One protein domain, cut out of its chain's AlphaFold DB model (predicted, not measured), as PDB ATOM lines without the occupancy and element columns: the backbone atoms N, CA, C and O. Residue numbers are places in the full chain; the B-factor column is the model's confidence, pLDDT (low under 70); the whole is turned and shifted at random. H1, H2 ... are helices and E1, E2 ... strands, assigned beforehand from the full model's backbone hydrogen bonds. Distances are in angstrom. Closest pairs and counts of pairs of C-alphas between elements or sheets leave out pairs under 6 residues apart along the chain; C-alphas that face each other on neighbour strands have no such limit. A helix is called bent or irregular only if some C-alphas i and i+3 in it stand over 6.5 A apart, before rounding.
ATOM      1  N   THR A 133      40.535  22.174   9.393       80.50
ATOM      2  CA  THR A 133      39.103  21.833   9.357       80.50
ATOM      3  C   THR A 133      38.898  20.381   8.936       80.50
ATOM      4  O   THR A 133      39.264  19.993   7.829       80.50
ATOM      5  N   LYS A 134      38.254  19.580   9.801       81.94
ATOM      6  CA  LYS A 134      37.949  18.162   9.525       81.94
ATOM      7  C   LYS A 134      37.039  17.972   8.304       81.94
ATOM      8  O   LYS A 134      37.262  17.069   7.507       81.94
ATOM      9  N   ASP A 135      36.013  18.814   8.170       86.19
ATOM     10  CA  ASP A 135      35.097  18.829   7.024       86.19
ATOM     11  C   ASP A 135      35.460  19.998   6.101       86.19
ATOM     12  O   ASP A 135      35.096  21.142   6.372       86.19
ATOM     13  N   LYS A 136      36.155  19.718   4.992       81.81
ATOM     14  CA  LYS A 136      36.550  20.747   4.012       81.81
ATOM     15  C   LYS A 136      35.350  21.489   3.411       81.81
ATOM     16  O   LYS A 136      35.485  22.651   3.041       81.81
ATOM     17  N   SER A 137      34.177  20.852   3.354       86.19
ATOM     18  CA  SER A 137      32.962  21.482   2.826       86.19
ATOM     19  C   SER A 137      32.383  22.536   3.776       86.19
ATOM     20  O   SER A 137      31.688  23.445   3.333       86.19
ATOM     21  N   HIS A 138      32.695  22.463   5.078       88.38
ATOM     22  CA  HIS A 138      32.145  23.366   6.090       88.38
ATOM     23  C   HIS A 138      32.415  24.841   5.768       88.38
ATOM     24  O   HIS A 138      31.482  25.643   5.764       88.38
ATOM     25  N   ILE A 139      33.664  25.184   5.441       89.12
ATOM     26  CA  ILE A 139      34.050  26.563   5.110       89.12
ATOM     27  C   ILE A 139      33.313  27.040   3.859       89.12
ATOM     28  O   ILE A 139      32.781  28.147   3.844       89.12
ATOM     29  N   GLU A 140      33.235  26.201   2.825       88.56
ATOM     30  CA  GLU A 140      32.557  26.556   1.579       88.56
ATOM     31  C   GLU A 140      31.081  26.909   1.815       88.56
ATOM     32  O   GLU A 140      30.581  27.900   1.277       88.56
ATOM     33  N   PHE A 141      30.391  26.133   2.653       89.38
ATOM     34  CA  PHE A 141      28.999  26.404   3.008       89.38
ATOM     35  C   PHE A 141      28.850  27.685   3.832       89.38
ATOM     36  O   PHE A 141      27.983  28.510   3.531       89.38
ATOM     37  N   VAL A 142      29.718  27.897   4.824       89.50
ATOM     38  CA  VAL A 142      29.686  29.099   5.671       89.50
ATOM     39  C   VAL A 142      29.930  30.369   4.849       89.50
ATOM     40  O   VAL A 142      29.164  31.320   4.971       89.50
ATOM     41  N   LEU A 143      30.910  30.373   3.938       88.31
ATOM     42  CA  LEU A 143      31.222  31.534   3.088       88.31
ATOM     43  C   LEU A 143      30.079  31.914   2.131       88.31
ATOM     44  O   LEU A 143      29.906  33.083   1.768       88.31
ATOM     45  N   LYS A 144      29.270  30.935   1.714       90.06
ATOM     46  CA  LYS A 144      28.077  31.173   0.886       90.06
ATOM     47  C   LYS A 144      26.860  31.594   1.720       90.06
ATOM     48  O   LYS A 144      25.953  32.220   1.171       90.06
ATOM     49  N   SER A 145      26.861  31.307   3.019       91.12
ATOM     50  CA  SER A 145      25.754  31.572   3.942       91.12
ATOM     51  C   SER A 145      25.646  33.039   4.363       91.12
ATOM     52  O   SER A 145      26.602  33.815   4.329       91.12
ATOM     53  N   THR A 146      24.438  33.425   4.759       89.44
ATOM     54  CA  THR A 146      24.059  34.787   5.136       89.44
ATOM     55  C   THR A 146      23.303  34.747   6.459       89.44
ATOM     56  O   THR A 146      22.405  33.924   6.624       89.44
ATOM     57  N   LYS A 147      23.652  35.637   7.396       84.19
ATOM     58  CA  LYS A 147      23.005  35.714   8.716       84.19
ATOM     59  C   LYS A 147      21.787  36.618   8.764       84.19
ATOM     60  O   LYS A 147      20.996  36.502   9.687       84.19
ATOM     61  N   HIS A 148      21.660  37.541   7.816       82.00
ATOM     62  CA  HIS A 148      20.543  38.471   7.800       82.00
ATOM     63  C   HIS A 148      20.321  39.073   6.410       82.00
ATOM     64  O   HIS A 148      21.284  39.430   5.721       82.00
ATOM     65  N   ARG A 149      19.048  39.203   6.027       79.75
ATOM     66  CA  ARG A 149      18.592  39.928   4.840       79.75
ATOM     67  C   ARG A 149      18.002  41.266   5.281       79.75
ATOM     68  O   ARG A 149      16.941  41.277   5.893       79.75
ATOM     69  N   THR A 150      18.659  42.374   4.947       70.12
ATOM     70  CA  THR A 150      18.089  43.717   5.128       70.12
ATOM     71  C   THR A 150      17.466  44.208   3.829       70.12
ATOM     72  O   THR A 150      18.043  44.065   2.750       70.12
ATOM     73  N   GLU A 151      16.289  44.818   3.930       67.44
ATOM     74  CA  GLU A 151      15.691  45.599   2.848       67.44
ATOM     75  C   GLU A 151      15.908  47.081   3.159       67.44
ATOM     76  O   GLU A 151      15.370  47.607   4.131       67.44
ATOM     77  N   GLY A 152      16.768  47.735   2.379       65.94
ATOM     78  CA  GLY A 152      17.069  49.159   2.505       65.94
ATOM     79  C   GLY A 152      16.583  49.957   1.296       65.94
ATOM     80  O   GLY A 152      16.171  49.406   0.276       65.94
ATOM     81  N   THR A 153      16.707  51.284   1.375       58.22
ATOM     82  CA  THR A 153      16.353  52.221   0.288       58.22
ATOM     83  C   THR A 153      17.122  51.980  -1.016       58.22
ATOM     84  O   THR A 153      16.659  52.379  -2.079       58.22
ATOM     85  N   HIS A 154      18.266  51.292  -0.943       59.31
ATOM     86  CA  HIS A 154      19.129  50.950  -2.078       59.31
ATOM     87  C   HIS A 154      19.029  49.467  -2.490       59.31
ATOM     88  O   HIS A 154      19.883  48.969  -3.221       59.31
ATOM     89  N   GLY A 155      17.995  48.754  -2.027       68.06
ATOM     90  CA  GLY A 155      17.751  47.347  -2.343       68.06
ATOM     91  C   GLY A 155      18.070  46.389  -1.195       68.06
ATOM     92  O   GLY A 155      18.129  46.769  -0.026       68.06
ATOM     93  N   ILE A 156      18.230  45.110  -1.539       72.69
ATOM     94  CA  ILE A 156      18.448  44.022  -0.579       72.69
ATOM     95  C   ILE A 156      19.947  43.893  -0.283       72.69
ATOM     96  O   ILE A 156      20.729  43.650  -1.202       72.69
ATOM     97  N   SER A 157      20.343  43.986   0.991       77.44
ATOM     98  CA  SER A 157      21.706  43.689   1.449       77.44
ATOM     99  C   SER A 157      21.736  42.406   2.284       77.44
ATOM    100  O   SER A 157      20.815  42.099   3.042       77.44
ATOM    101  N   LEU A 158      22.785  41.605   2.095       80.44
ATOM    102  CA  LEU A 158      22.965  40.304   2.737       80.44
ATOM    103  C   LEU A 158      24.217  40.348   3.617       80.44
ATOM    104  O   LEU A 158      25.337  40.382   3.102       80.44
ATOM    105  N   LYS A 159      24.042  40.311   4.944       85.19
ATOM    106  CA  LYS A 159      25.173  40.262   5.887       85.19
ATOM    107  C   LYS A 159      25.703  38.828   5.950       85.19
ATOM    108  O   LYS A 159      24.984  37.915   6.363       85.19
ATOM    109  N   LYS A 160      26.946  38.614   5.511       86.94
ATOM    110  CA  LYS A 160      27.590  37.291   5.515       86.94
ATOM    111  C   LYS A 160      27.778  36.759   6.933       86.94
ATOM    112  O   LYS A 160      27.935  37.536   7.875       86.94
ATOM    113  N   LEU A 161      27.736  35.433   7.058       88.88
ATOM    114  CA  LEU A 161      28.096  34.758   8.301       88.88
ATOM    115  C   LEU A 161      29.614  34.877   8.510       88.88
ATOM    116  O   LEU A 161      30.384  34.618   7.583       88.88
ATOM    117  N   THR A 162      30.044  35.236   9.713       88.88
ATOM    118  CA  THR A 162      31.448  35.168  10.126       88.88
ATOM    119  C   THR A 162      31.690  33.911  10.956       88.88
ATOM    120  O   THR A 162      30.772  33.316  11.521       88.88
ATOM    121  N   CYS A 163      32.950  33.491  11.054       89.31
ATOM    122  CA  CYS A 163      33.352  32.348  11.865       89.31
ATOM    123  C   CYS A 163      32.865  32.522  13.306       89.31
ATOM    124  O   CYS A 163      32.320  31.585  13.885       89.31
ATOM    125  N   THR A 164      33.012  33.723  13.868       87.31
ATOM    126  CA  THR A 164      32.659  34.015  15.259       87.31
ATOM    127  C   THR A 164      31.160  34.025  15.515       87.31
ATOM    128  O   THR A 164      30.791  33.635  16.611       87.31
ATOM    129  N   ASP A 165      30.292  34.291  14.529       87.06
ATOM    130  CA  ASP A 165      28.827  34.189  14.705       87.06
ATOM    131  C   ASP A 165      28.391  32.809  15.233       87.06
ATOM    132  O   ASP A 165      27.376  32.661  15.905       87.06
ATOM    133  N   CYS A 166      29.177  31.777  14.924       87.25
ATOM    134  CA  CYS A 166      28.989  30.417  15.414       87.25
ATOM    135  C   CYS A 166      30.093  30.012  16.405       87.25
ATOM    136  O   CYS A 166      29.864  29.262  17.348       87.25
ATOM    137  N   HIS A 167      31.338  30.426  16.196       87.50
ATOM    138  CA  HIS A 167      32.507  30.078  17.011       87.50
ATOM    139  C   HIS A 167      32.759  31.090  18.142       87.50
ATOM    140  O   HIS A 167      33.909  31.412  18.437       87.50
ATOM    141  N   LEU A 168      31.692  31.563  18.796       84.50
ATOM    142  CA  LEU A 168      31.803  32.397  19.992       84.50
ATOM    143  C   LEU A 168      32.508  31.639  21.121       84.50
ATOM    144  O   LEU A 168      32.278  30.445  21.325       84.50
ATOM    145  N   GLY A 169      33.356  32.348  21.862       82.31
ATOM    146  CA  GLY A 169      34.000  31.811  23.058       82.31
ATOM    147  C   GLY A 169      35.023  30.693  22.804       82.31
ATOM    148  O   GLY A 169      35.281  29.875  23.684       82.31
ATOM    149  N   VAL A 170      35.556  30.566  21.578       83.00
ATOM    150  CA  VAL A 170      36.445  29.438  21.225       83.00
ATOM    151  C   VAL A 170      37.833  29.549  21.853       83.00
ATOM    152  O   VAL A 170      38.403  28.528  22.238       83.00
ATOM    153  N   VAL A 171      38.379  30.763  21.934       87.50
ATOM    154  CA  VAL A 171      39.715  31.023  22.501       87.50
ATOM    155  C   VAL A 171      39.613  31.737  23.842       87.50
ATOM    156  O   VAL A 171      40.300  31.367  24.789       87.50
ATOM    157  N   HIS A 172      38.732  32.730  23.925       87.56
ATOM    158  CA  HIS A 172      38.557  33.580  25.096       87.56
ATOM    159  C   HIS A 172      37.146  33.450  25.657       87.56
ATOM    160  O   HIS A 172      36.245  33.086  24.899       87.56
ATOM    161  N   PRO A 173      36.925  33.814  26.931       82.06
ATOM    162  CA  PRO A 173      35.584  33.975  27.453       82.06
ATOM    163  C   PRO A 173      34.794  35.017  26.657       82.06
ATOM    164  O   PRO A 173      35.330  36.047  26.250       82.06
ATOM    165  N   HIS A 174      33.514  34.752  26.440       80.94
ATOM    166  CA  HIS A 174      32.593  35.668  25.783       80.94
ATOM    167  C   HIS A 174      31.194  35.443  26.355       80.94
ATOM    168  O   HIS A 174      30.624  34.365  26.194       80.94
ATOM    169  N   MET A 175      30.634  36.444  27.033       68.94
ATOM    170  CA  MET A 175      29.275  36.422  27.578       68.94
ATOM    171  C   MET A 175      28.348  37.023  26.509       68.94
ATOM    172  O   MET A 175      28.086  38.217  26.528       68.94
ATOM    173  N   PRO A 176      27.961  36.217  25.504       77.50
ATOM    174  CA  PRO A 176      26.974  35.170  25.768       77.50
ATOM    175  C   PRO A 176      27.381  33.734  25.383       77.50
ATOM    176  O   PRO A 176      26.710  32.788  25.789       77.50
ATOM    177  N   GLY A 177      28.494  33.528  24.680       82.19
ATOM    178  CA  GLY A 177      29.000  32.203  24.300       82.19
ATOM    179  C   GLY A 177      29.189  31.225  25.472       82.19
ATOM    180  O   GLY A 177      28.672  30.108  25.426       82.19
ATOM    181  N   ASP A 178      29.872  31.627  26.546       85.38
ATOM    182  CA  ASP A 178      30.095  30.762  27.717       85.38
ATOM    183  C   ASP A 178      28.804  30.459  28.473       85.38
ATOM    184  O   ASP A 178      28.596  29.342  28.957       85.38
ATOM    185  N   LEU A 179      27.910  31.446  28.534       85.69
ATOM    186  CA  LEU A 179      26.594  31.278  29.128       85.69
ATOM    187  C   LEU A 179      25.792  30.238  28.339       85.69
ATOM    188  O   LEU A 179      25.274  29.285  28.920       85.69
ATOM    189  N   PHE A 180      25.759  30.358  27.011       88.25
ATOM    190  CA  PHE A 180      25.102  29.390  26.139       88.25
ATOM    191  C   PHE A 180      25.718  27.999  26.242       88.25
ATOM    192  O   PHE A 180      24.986  27.009  26.298       88.25
ATOM    193  N   LYS A 181      27.044  27.902  26.364       88.31
ATOM    194  CA  LYS A 181      27.739  26.633  26.600       88.31
ATOM    195  C   LYS A 181      27.281  25.972  27.894       88.31
ATOM    196  O   LYS A 181      26.970  24.780  27.903       88.31
ATOM    197  N   ALA A 182      27.204  26.743  28.977       89.38
ATOM    198  CA  ALA A 182      26.726  26.256  30.263       89.38
ATOM    199  C   ALA A 182      25.248  25.832  30.202       89.38
ATOM    200  O   ALA A 182      24.883  24.793  30.758       89.38
ATOM    201  N   TYR A 183      24.405  26.594  29.501       89.56
ATOM    202  CA  TYR A 183      22.981  26.293  29.328       89.56
ATOM    203  C   TYR A 183      22.785  25.006  28.527       89.56
ATOM    204  O   TYR A 183      22.061  24.115  28.972       89.56
ATOM    205  N   ALA A 184      23.488  24.868  27.401       89.31
ATOM    206  CA  ALA A 184      23.480  23.670  26.572       89.31
ATOM    207  C   ALA A 184      23.942  22.436  27.362       89.31
ATOM    208  O   ALA A 184      23.253  21.415  27.360       89.31
ATOM    209  N   ALA A 185      25.045  22.543  28.114       91.44
ATOM    210  CA  ALA A 185      25.561  21.452  28.943       91.44
ATOM    211  C   ALA A 185      24.556  20.996  30.016       91.44
ATOM    212  O   ALA A 185      24.413  19.801  30.271       91.44
ATOM    213  N   LYS A 186      23.822  21.941  30.615       92.44
ATOM    214  CA  LYS A 186      22.772  21.659  31.605       92.44
ATOM    215  C   LYS A 186      21.400  21.361  30.984       92.44
ATOM    216  O   LYS A 186      20.453  21.116  31.727       92.44
ATOM    217  N   LYS A 187      21.272  21.389  29.650       89.00
ATOM    218  CA  LYS A 187      19.999  21.286  28.907       89.00
ATOM    219  C   LYS A 187      18.936  22.293  29.380       89.00
ATOM    220  O   LYS A 187      17.736  22.022  29.316       89.00
ATOM    221  N   ILE A 188      19.374  23.459  29.855       89.25
ATOM    222  CA  ILE A 188      18.497  24.545  30.294       89.25
ATOM    223  C   ILE A 188      18.090  25.347  29.063       89.25
ATOM    224  O   ILE A 188      18.936  25.873  28.342       89.25
ATOM    225  N   LYS A 189      16.782  25.447  28.826       87.81
ATOM    226  CA  LYS A 189      16.240  26.275  27.747       87.81
ATOM    227  C   LYS A 189      16.268  27.741  28.187       87.81
ATOM    228  O   LYS A 189      15.692  28.044  29.232       87.81
ATOM    229  N   PRO A 190      16.915  28.638  27.428       87.75
ATOM    230  CA  PRO A 190      16.928  30.052  27.763       87.75
ATOM    231  C   PRO A 190      15.513  30.653  27.634       87.75
ATOM    232  O   PRO A 190      14.692  30.177  26.846       87.75
ATOM    233  N   TYR A 191      15.200  31.665  28.442       87.31
ATOM    234  CA  TYR A 191      13.904  32.349  28.449       87.31
ATOM    235  C   TYR A 191      14.109  33.811  28.062       87.31
ATOM    236  O   TYR A 191      14.848  34.519  28.737       87.31
ATOM    237  N   GLY A 192      13.420  34.267  27.017       90.69
ATOM    238  CA  GLY A 192      13.528  35.641  26.539       90.69
ATOM    239  C   GLY A 192      13.369  35.749  25.030       90.69
ATOM    240  O   GLY A 192      13.033  34.771  24.355       90.69
ATOM    241  N   THR A 193      13.598  36.959  24.534       94.06
ATOM    242  CA  THR A 193      13.754  37.260  23.112       94.06
ATOM    243  C   THR A 193      15.233  37.292  22.759       94.06
ATOM    244  O   THR A 193      16.027  37.801  23.548       94.06
ATOM    245  N   TYR A 194      15.582  36.758  21.595       92.00
ATOM    246  CA  TYR A 194      16.967  36.606  21.154       92.00
ATOM    247  C   TYR A 194      17.149  37.126  19.739       92.00
ATOM    248  O   TYR A 194      16.228  37.037  18.926       92.00
ATOM    249  N   GLU A 195      18.348  37.614  19.446       89.69
ATOM    250  CA  GLU A 195      18.735  38.000  18.097       89.69
ATOM    251  C   GLU A 195      19.206  36.776  17.293       89.69
ATOM    252  O   GLU A 195      19.430  35.680  17.818       89.69
ATOM    253  N   GLU A 196      19.368  36.938  15.980       87.19
ATOM    254  CA  GLU A 196      19.764  35.834  15.088       87.19
ATOM    255  C   GLU A 196      21.106  35.214  15.475       87.19
ATOM    256  O   GLU A 196      21.295  33.996  15.421       87.19
ATOM    257  N   THR A 197      22.051  36.065  15.873       84.38
ATOM    258  CA  THR A 197      23.385  35.651  16.306       84.38
ATOM    259  C   THR A 197      23.331  34.848  17.598       84.38
ATOM    260  O   THR A 197      24.065  33.872  17.723       84.38
ATOM    261  N   ASP A 198      22.417  35.175  18.515       88.88
ATOM    262  CA  ASP A 198      22.219  34.415  19.753       88.88
ATOM    263  C   ASP A 198      21.659  33.023  19.460       88.88
ATOM    264  O   ASP A 198      22.099  32.023  20.037       88.88
ATOM    265  N   CYS A 199      20.710  32.953  18.520       91.88
ATOM    266  CA  CYS A 199      20.112  31.704  18.067       91.88
ATOM    267  C   CYS A 199      21.199  30.768  17.519       91.88
ATOM    268  O   CYS A 199      21.323  29.634  17.982       91.88
ATOM    269  N   LEU A 200      22.036  31.251  16.594       89.88
ATOM    270  CA  LEU A 200      23.146  30.484  16.018       89.88
ATOM    271  C   LEU A 200      24.187  30.082  17.071       89.88
ATOM    272  O   LEU A 200      24.582  28.914  17.131       89.88
ATOM    273  N   ALA A 201      24.600  31.024  17.918       87.69
ATOM    274  CA  ALA A 201      25.600  30.796  18.951       87.69
ATOM    275  C   ALA A 201      25.175  29.715  19.948       87.69
ATOM    276  O   ALA A 201      25.944  28.794  20.239       87.69
ATOM    277  N   CYS A 202      23.937  29.788  20.440       91.12
ATOM    278  CA  CYS A 202      23.412  28.819  21.389       91.12
ATOM    279  C   CYS A 202      23.111  27.475  20.720       91.12
ATOM    280  O   CYS A 202      23.568  26.431  21.192       91.12
ATOM    281  N   HIS A 203      22.406  27.473  19.583       93.19
ATOM    282  CA  HIS A 203      22.012  26.231  18.916       93.19
ATOM    283  C   HIS A 203      23.184  25.463  18.326       93.19
ATOM    284  O   HIS A 203      23.092  24.245  18.206       93.19
ATOM    285  N   LYS A 204      24.319  26.096  18.038       90.88
ATOM    286  CA  LYS A 204      25.520  25.340  17.679       90.88
ATOM    287  C   LYS A 204      25.985  24.431  18.822       90.88
ATOM    288  O   LYS A 204      26.544  23.369  18.571       90.88
ATOM    289  N   MET A 205      25.770  24.840  20.069       89.50
ATOM    290  CA  MET A 205      26.141  24.049  21.243       89.50
ATOM    291  C   MET A 205      25.000  23.129  21.681       89.50
ATOM    292  O   MET A 205      25.236  21.970  22.011       89.50
ATOM    293  N   ALA A 206      23.762  23.628  21.661       91.81
ATOM    294  CA  ALA A 206      22.586  22.891  22.115       91.81
ATOM    295  C   ALA A 206      22.081  21.860  21.089       91.81
ATOM    296  O   ALA A 206      21.636  20.779  21.470       91.81
ATOM    297  N   THR A 207      22.147  22.180  19.795       93.88
ATOM    298  CA  THR A 207      21.660  21.359  18.671       93.88
ATOM    299  C   THR A 207      22.585  21.495  17.444       93.88
ATOM    300  O   THR A 207      22.162  22.015  16.407       93.88
ATOM    301  N   PRO A 208      23.856  21.056  17.528       92.38
ATOM    302  CA  PRO A 208      24.868  21.293  16.491       92.38
ATOM    303  C   PRO A 208      24.450  20.830  15.090       92.38
ATOM    304  O   PRO A 208      24.714  21.524  14.108       92.38
ATOM    305  N   GLU A 209      23.766  19.686  14.990       93.50
ATOM    306  CA  GLU A 209      23.334  19.153  13.694       93.50
ATOM    307  C   GLU A 209      22.269  20.038  13.026       93.50
ATOM    308  O   GLU A 209      22.312  20.201  11.813       93.50
ATOM    309  N   VAL A 210      21.401  20.714  13.792       94.81
ATOM    310  CA  VAL A 210      20.411  21.664  13.244       94.81
ATOM    311  C   VAL A 210      21.108  22.841  12.562       94.81
ATOM    312  O   VAL A 210      20.796  23.176  11.420       94.81
ATOM    313  N   VAL A 211      22.098  23.442  13.230       93.50
ATOM    314  CA  VAL A 211      22.864  24.566  12.660       93.50
ATOM    315  C   VAL A 211      23.667  24.111  11.440       93.50
ATOM    316  O   VAL A 211      23.739  24.814  10.431       93.50
ATOM    317  N   LYS A 212      24.241  22.908  11.492       91.69
ATOM    318  CA  LYS A 212      24.984  22.317  10.373       91.69
ATOM    319  C   LYS A 212      24.093  22.020   9.165       91.69
ATOM    320  O   LYS A 212      24.525  22.225   8.037       91.69
ATOM    321  N   GLU A 213      22.868  21.552   9.366       93.69
ATOM    322  CA  GLU A 213      21.913  21.348   8.274       93.69
ATOM    323  C   GLU A 213      21.450  22.672   7.674       93.69
ATOM    324  O   GLU A 213      21.481  22.823   6.452       93.69
ATOM    325  N   TRP A 214      21.085  23.644   8.518       95.00
ATOM    326  CA  TRP A 214      20.658  24.969   8.070       95.00
ATOM    327  C   TRP A 214      21.746  25.667   7.249       95.00
ATOM    328  O   TRP A 214      21.468  26.115   6.139       95.00
ATOM    329  N   THR A 215      22.997  25.680   7.730       92.19
ATOM    330  CA  THR A 215      24.144  26.281   7.009       92.19
ATOM    331  C   THR A 215      24.416  25.629   5.651       92.19
ATOM    332  O   THR A 215      24.923  26.284   4.744       92.19
ATOM    333  N   LYS A 216      24.069  24.346   5.478       91.69
ATOM    334  CA  LYS A 216      24.162  23.635   4.190       91.69
ATOM    335  C   LYS A 216      22.914  23.817   3.313       91.69
ATOM    336  O   LYS A 216      22.926  23.419   2.149       91.69
ATOM    337  N   GLY A 217      21.839  24.375   3.863       92.50
ATOM    338  CA  GLY A 217      20.548  24.549   3.210       92.50
ATOM    339  C   GLY A 217      20.440  25.824   2.370       92.50
ATOM    340  O   GLY A 217      21.198  26.785   2.510       92.50
ATOM    341  N   ALA A 218      19.429  25.856   1.499       92.69
ATOM    342  CA  ALA A 218      19.165  27.012   0.638       92.69
ATOM    343  C   ALA A 218      18.750  28.264   1.430       92.69
ATOM    344  O   ALA A 218      19.030  29.382   1.001       92.69
ATOM    345  N   HIS A 219      18.112  28.084   2.589       93.88
ATOM    346  CA  HIS A 219      17.673  29.179   3.452       93.88
ATOM    347  C   HIS A 219      18.846  30.014   3.974       93.88
ATOM    348  O   HIS A 219      18.841  31.229   3.774       93.88
ATOM    349  N   ALA A 220      19.904  29.387   4.500       93.12
ATOM    350  CA  ALA A 220      21.102  30.111   4.928       93.12
ATOM    351  C   ALA A 220      21.757  30.883   3.773       93.12
ATOM    352  O   ALA A 220      22.111  32.053   3.918       93.12
ATOM    353  N   ALA A 221      21.857  30.277   2.587       90.25
ATOM    354  CA  ALA A 221      22.421  30.936   1.406       90.25
ATOM    355  C   ALA A 221      21.593  32.147   0.928       90.25
ATOM    356  O   ALA A 221      22.127  33.042   0.270       90.25
ATOM    357  N   LYS A 222      20.294  32.183   1.247       90.88
ATOM    358  CA  LYS A 222      19.364  33.267   0.891       90.88
ATOM    359  C   LYS A 222      19.081  34.241   2.038       90.88
ATOM    360  O   LYS A 222      18.307  35.175   1.841       90.88
ATOM    361  N   GLY A 223      19.720  34.058   3.194       89.94
ATOM    362  CA  GLY A 223      19.537  34.915   4.365       89.94
ATOM    363  C   GLY A 223      18.203  34.713   5.085       89.94
ATOM    364  O   GLY A 223      17.761  35.632   5.761       89.94
ATOM    365  N   VAL A 224      17.571  33.544   4.923       93.06
ATOM    366  CA  VAL A 224      16.416  33.123   5.729       93.06
ATOM    367  C   VAL A 224      16.942  32.477   7.008       93.06
ATOM    368  O   VAL A 224      17.622  31.448   6.974       93.06
ATOM    369  N   THR A 225      16.647  33.116   8.124       92.50
ATOM    370  CA  THR A 225      17.237  32.874   9.436       92.50
ATOM    371  C   THR A 225      16.367  31.981  10.325       92.50
ATOM    372  O   THR A 225      15.297  31.517   9.924       92.50
ATOM    373  N   CYS A 226      16.813  31.755  11.564       94.25
ATOM    374  CA  CYS A 226      16.051  31.011  12.563       94.25
ATOM    375  C   CYS A 226      14.763  31.762  12.932       94.25
ATOM    376  O   CYS A 226      13.681  31.170  12.962       94.25
ATOM    377  N   ILE A 227      14.866  33.074  13.174       94.62
ATOM    378  CA  ILE A 227      13.731  33.903  13.599       94.62
ATOM    379  C   ILE A 227      12.711  34.057  12.473       94.62
ATOM    380  O   ILE A 227      11.517  34.093  12.764       94.62
ATOM    381  N   ASN A 228      13.127  34.066  11.197       93.44
ATOM    382  CA  ASN A 228      12.182  34.118  10.076       93.44
ATOM    383  C   ASN A 228      11.161  32.966  10.098       93.44
ATOM    384  O   ASN A 228      10.050  33.140   9.606       93.44
ATOM    385  N   CYS A 229      11.508  31.805  10.666       93.88
ATOM    386  CA  CYS A 229      10.593  30.666  10.770       93.88
ATOM    387  C   CYS A 229      10.030  30.469  12.184       93.88
ATOM    388  O   CYS A 229       8.847  30.170  12.344       93.88
ATOM    389  N   HIS A 230      10.862  30.618  13.216       94.62
ATOM    390  CA  HIS A 230      10.488  30.294  14.594       94.62
ATOM    391  C   HIS A 230      10.016  31.512  15.409       94.62
ATOM    392  O   HIS A 230       9.320  31.342  16.414       94.62
ATOM    393  N   GLY A 231      10.339  32.732  14.972       94.06
ATOM    394  CA  GLY A 231      10.228  33.954  15.770       94.06
ATOM    395  C   GLY A 231      11.410  34.134  16.730       94.06
ATOM    396  O   GLY A 231      12.307  33.298  16.785       94.06
ATOM    397  N   ASN A 232      11.422  35.240  17.479       95.31
ATOM    398  CA  ASN A 232      12.517  35.592  18.393       95.31
ATOM    399  C   ASN A 232      12.221  35.264  19.865       95.31
ATOM    400  O   ASN A 232      13.143  35.172  20.668       95.31
ATOM    401  N   ASP A 233      10.952  35.071  20.240       95.75
ATOM    402  CA  ASP A 233      10.563  34.724  21.609       95.75
ATOM    403  C   ASP A 233      10.705  33.219  21.863       95.75
ATOM    404  O   ASP A 233       9.834  32.411  21.510       95.75
ATOM    405  N   HIS A 234      11.777  32.842  22.558       94.44
ATOM    406  CA  HIS A 234      12.095  31.447  22.840       94.44
ATOM    407  C   HIS A 234      11.044  30.753  23.722       94.44
ATOM    408  O   HIS A 234      10.920  29.529  23.689       94.44
ATOM    409  N   ARG A 235      10.202  31.503  24.449       93.19
ATOM    410  CA  ARG A 235       9.069  30.934  25.206       93.19
ATOM    411  C   ARG A 235       8.026  30.350  24.262       93.19
ATOM    412  O   ARG A 235       7.541  29.239  24.481       93.19
ATOM    413  N   ASN A 236       7.711  31.074  23.188       91.62
ATOM    414  CA  ASN A 236       6.751  30.633  22.178       91.62
ATOM    415  C   ASN A 236       7.302  29.453  21.373       91.62
ATOM    416  O   ASN A 236       6.582  28.480  21.143       91.62
ATOM    417  N   ILE A 237       8.587  29.507  21.015       93.38
ATOM    418  CA  ILE A 237       9.286  28.411  20.331       93.38
ATOM    419  C   ILE A 237       9.260  27.151  21.198       93.38
ATOM    420  O   ILE A 237       8.843  26.085  20.740       93.38
ATOM    421  N   ALA A 238       9.633  27.271  22.476       90.88
ATOM    422  CA  ALA A 238       9.653  26.158  23.415       90.88
ATOM    423  C   ALA A 238       8.259  25.549  23.622       90.88
ATOM    424  O   ALA A 238       8.133  24.323  23.636       90.88
ATOM    425  N   LYS A 239       7.209  26.380  23.715       89.62
ATOM    426  CA  LYS A 239       5.812  25.925  23.821       89.62
ATOM    427  C   LYS A 239       5.378  25.105  22.602       89.62
ATOM    428  O   LYS A 239       4.704  24.092  22.762       89.62
ATOM    429  N   LYS A 240       5.799  25.507  21.399       87.69
ATOM    430  CA  LYS A 240       5.533  24.788  20.140       87.69
ATOM    431  C   LYS A 240       6.505  23.635  19.872       87.69
ATOM    432  O   LYS A 240       6.390  22.977  18.846       87.69
ATOM    433  N   ARG A 241       7.480  23.399  20.759       88.12
ATOM    434  CA  ARG A 241       8.582  22.439  20.555       88.12
ATOM    435  C   ARG A 241       9.336  22.674  19.237       88.12
ATOM    436  O   ARG A 241       9.783  21.725  18.607       88.12
ATOM    437  N   GLY A 242       9.459  23.935  18.823       88.81
ATOM    438  CA  GLY A 242      10.096  24.311  17.560       88.81
ATOM    439  C   GLY A 242       9.236  24.108  16.309       88.81
ATOM    440  O   GLY A 242       9.712  24.418  15.225       88.81
TER     441      GLY A 242
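Overview. This is residues 133 to 242 of the 408 residues of the protein "Cytochrom_NNT domain-containing protein" of Planctomycetes bacterium (UniProt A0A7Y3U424). A cluster of short helices is gathered round H4, with H2 and H7 on two sides of it, H3 beside it and H5 folding back from its end. A two-strand hairpin, E1 and E2, lies toward one end of the long axis, and its tip, residues 151 to 156, sticks out. H1 meets the far end of H5 near H6, and H8 lies beyond H7. The printed part has 110 residues, mostly helix by its named elements, in the order H1 E1 E2 H2 H3 H4 H5 H6 H7 H8, with the two strands antiparallel. It is compact, with a radius of gyration of the C-alphas of 14.2 A and spans of 42 by 35 by 23 A.

Arrangement. H1, residues 136 to 144, is joined by a tight link to E1, residues 146 to 152. E1 and E2, residues 155 to 160, form an antiparallel hairpin at 158 degrees, with N 147 and O 159 at 2.8 A and N 157 and O 150 at 2.9 A, within hydrogen-bond range. The hub is H4, residues 196 to 206. H2, residues 163 to 166, touches H4, the closest C-alphas being those of Cys 166 and Ala 201, 4.9 A apart. H3, residues 177 to 185, touches H4 at a steep tilt of 40 degrees, the same way, closest at the C-alphas of Ala 184 and Ala 206, 4.6 A. H5, residues 208 to 216, touches H4 at a steep tilt of 48 degrees, opposite ways, closest at the C-alphas of Lys 204 and Val 211, 5.7 A. H1 and H5 touch only at their ends, closest at the C-alphas of Phe 141 and Lys 216, 5.7 A. H6, residues 218 to 222, is near H1 and H5. H7, residues 226 to 230, touches H4, with the C-alphas of Glu 196 and Ile 227 closest at 6.5 A. H8, residues 234 to 239, is near H7 but apart from H4. Every O i to N i+4 pair is within hydrogen-bond range in H3, H5, H6, H7 and H8, against 4 of 5 in H1 and 6 of 7 in H4; H2 is too short for such a pair.

Along the chain. H1 begins at C-alpha 136, (36.550, 20.747, 4.012), and measures 13.8 A; it is neither bent nor irregular, but only just, with C-alphas 136 and 139 6.4 A apart. E1 measures 16.2 A, E2 16.1 A, H3 12.2 A and H5 12.5 A. H4, the longest helix by residues, starts at C-alpha 196, (19.764, 35.834, 15.088), and measures 15.0 A. H8 ends at C-alpha 239, (5.812, 25.925, 23.821).

Size, cuts and confidence. The C-alphas farthest apart, those of His 154 and Lys 186, are 44.8 A from each other. The printed part has no cut and no long link. Mean pLDDT of the printed part is 87.4; residues 151 to 155 and residue 175 are under 70.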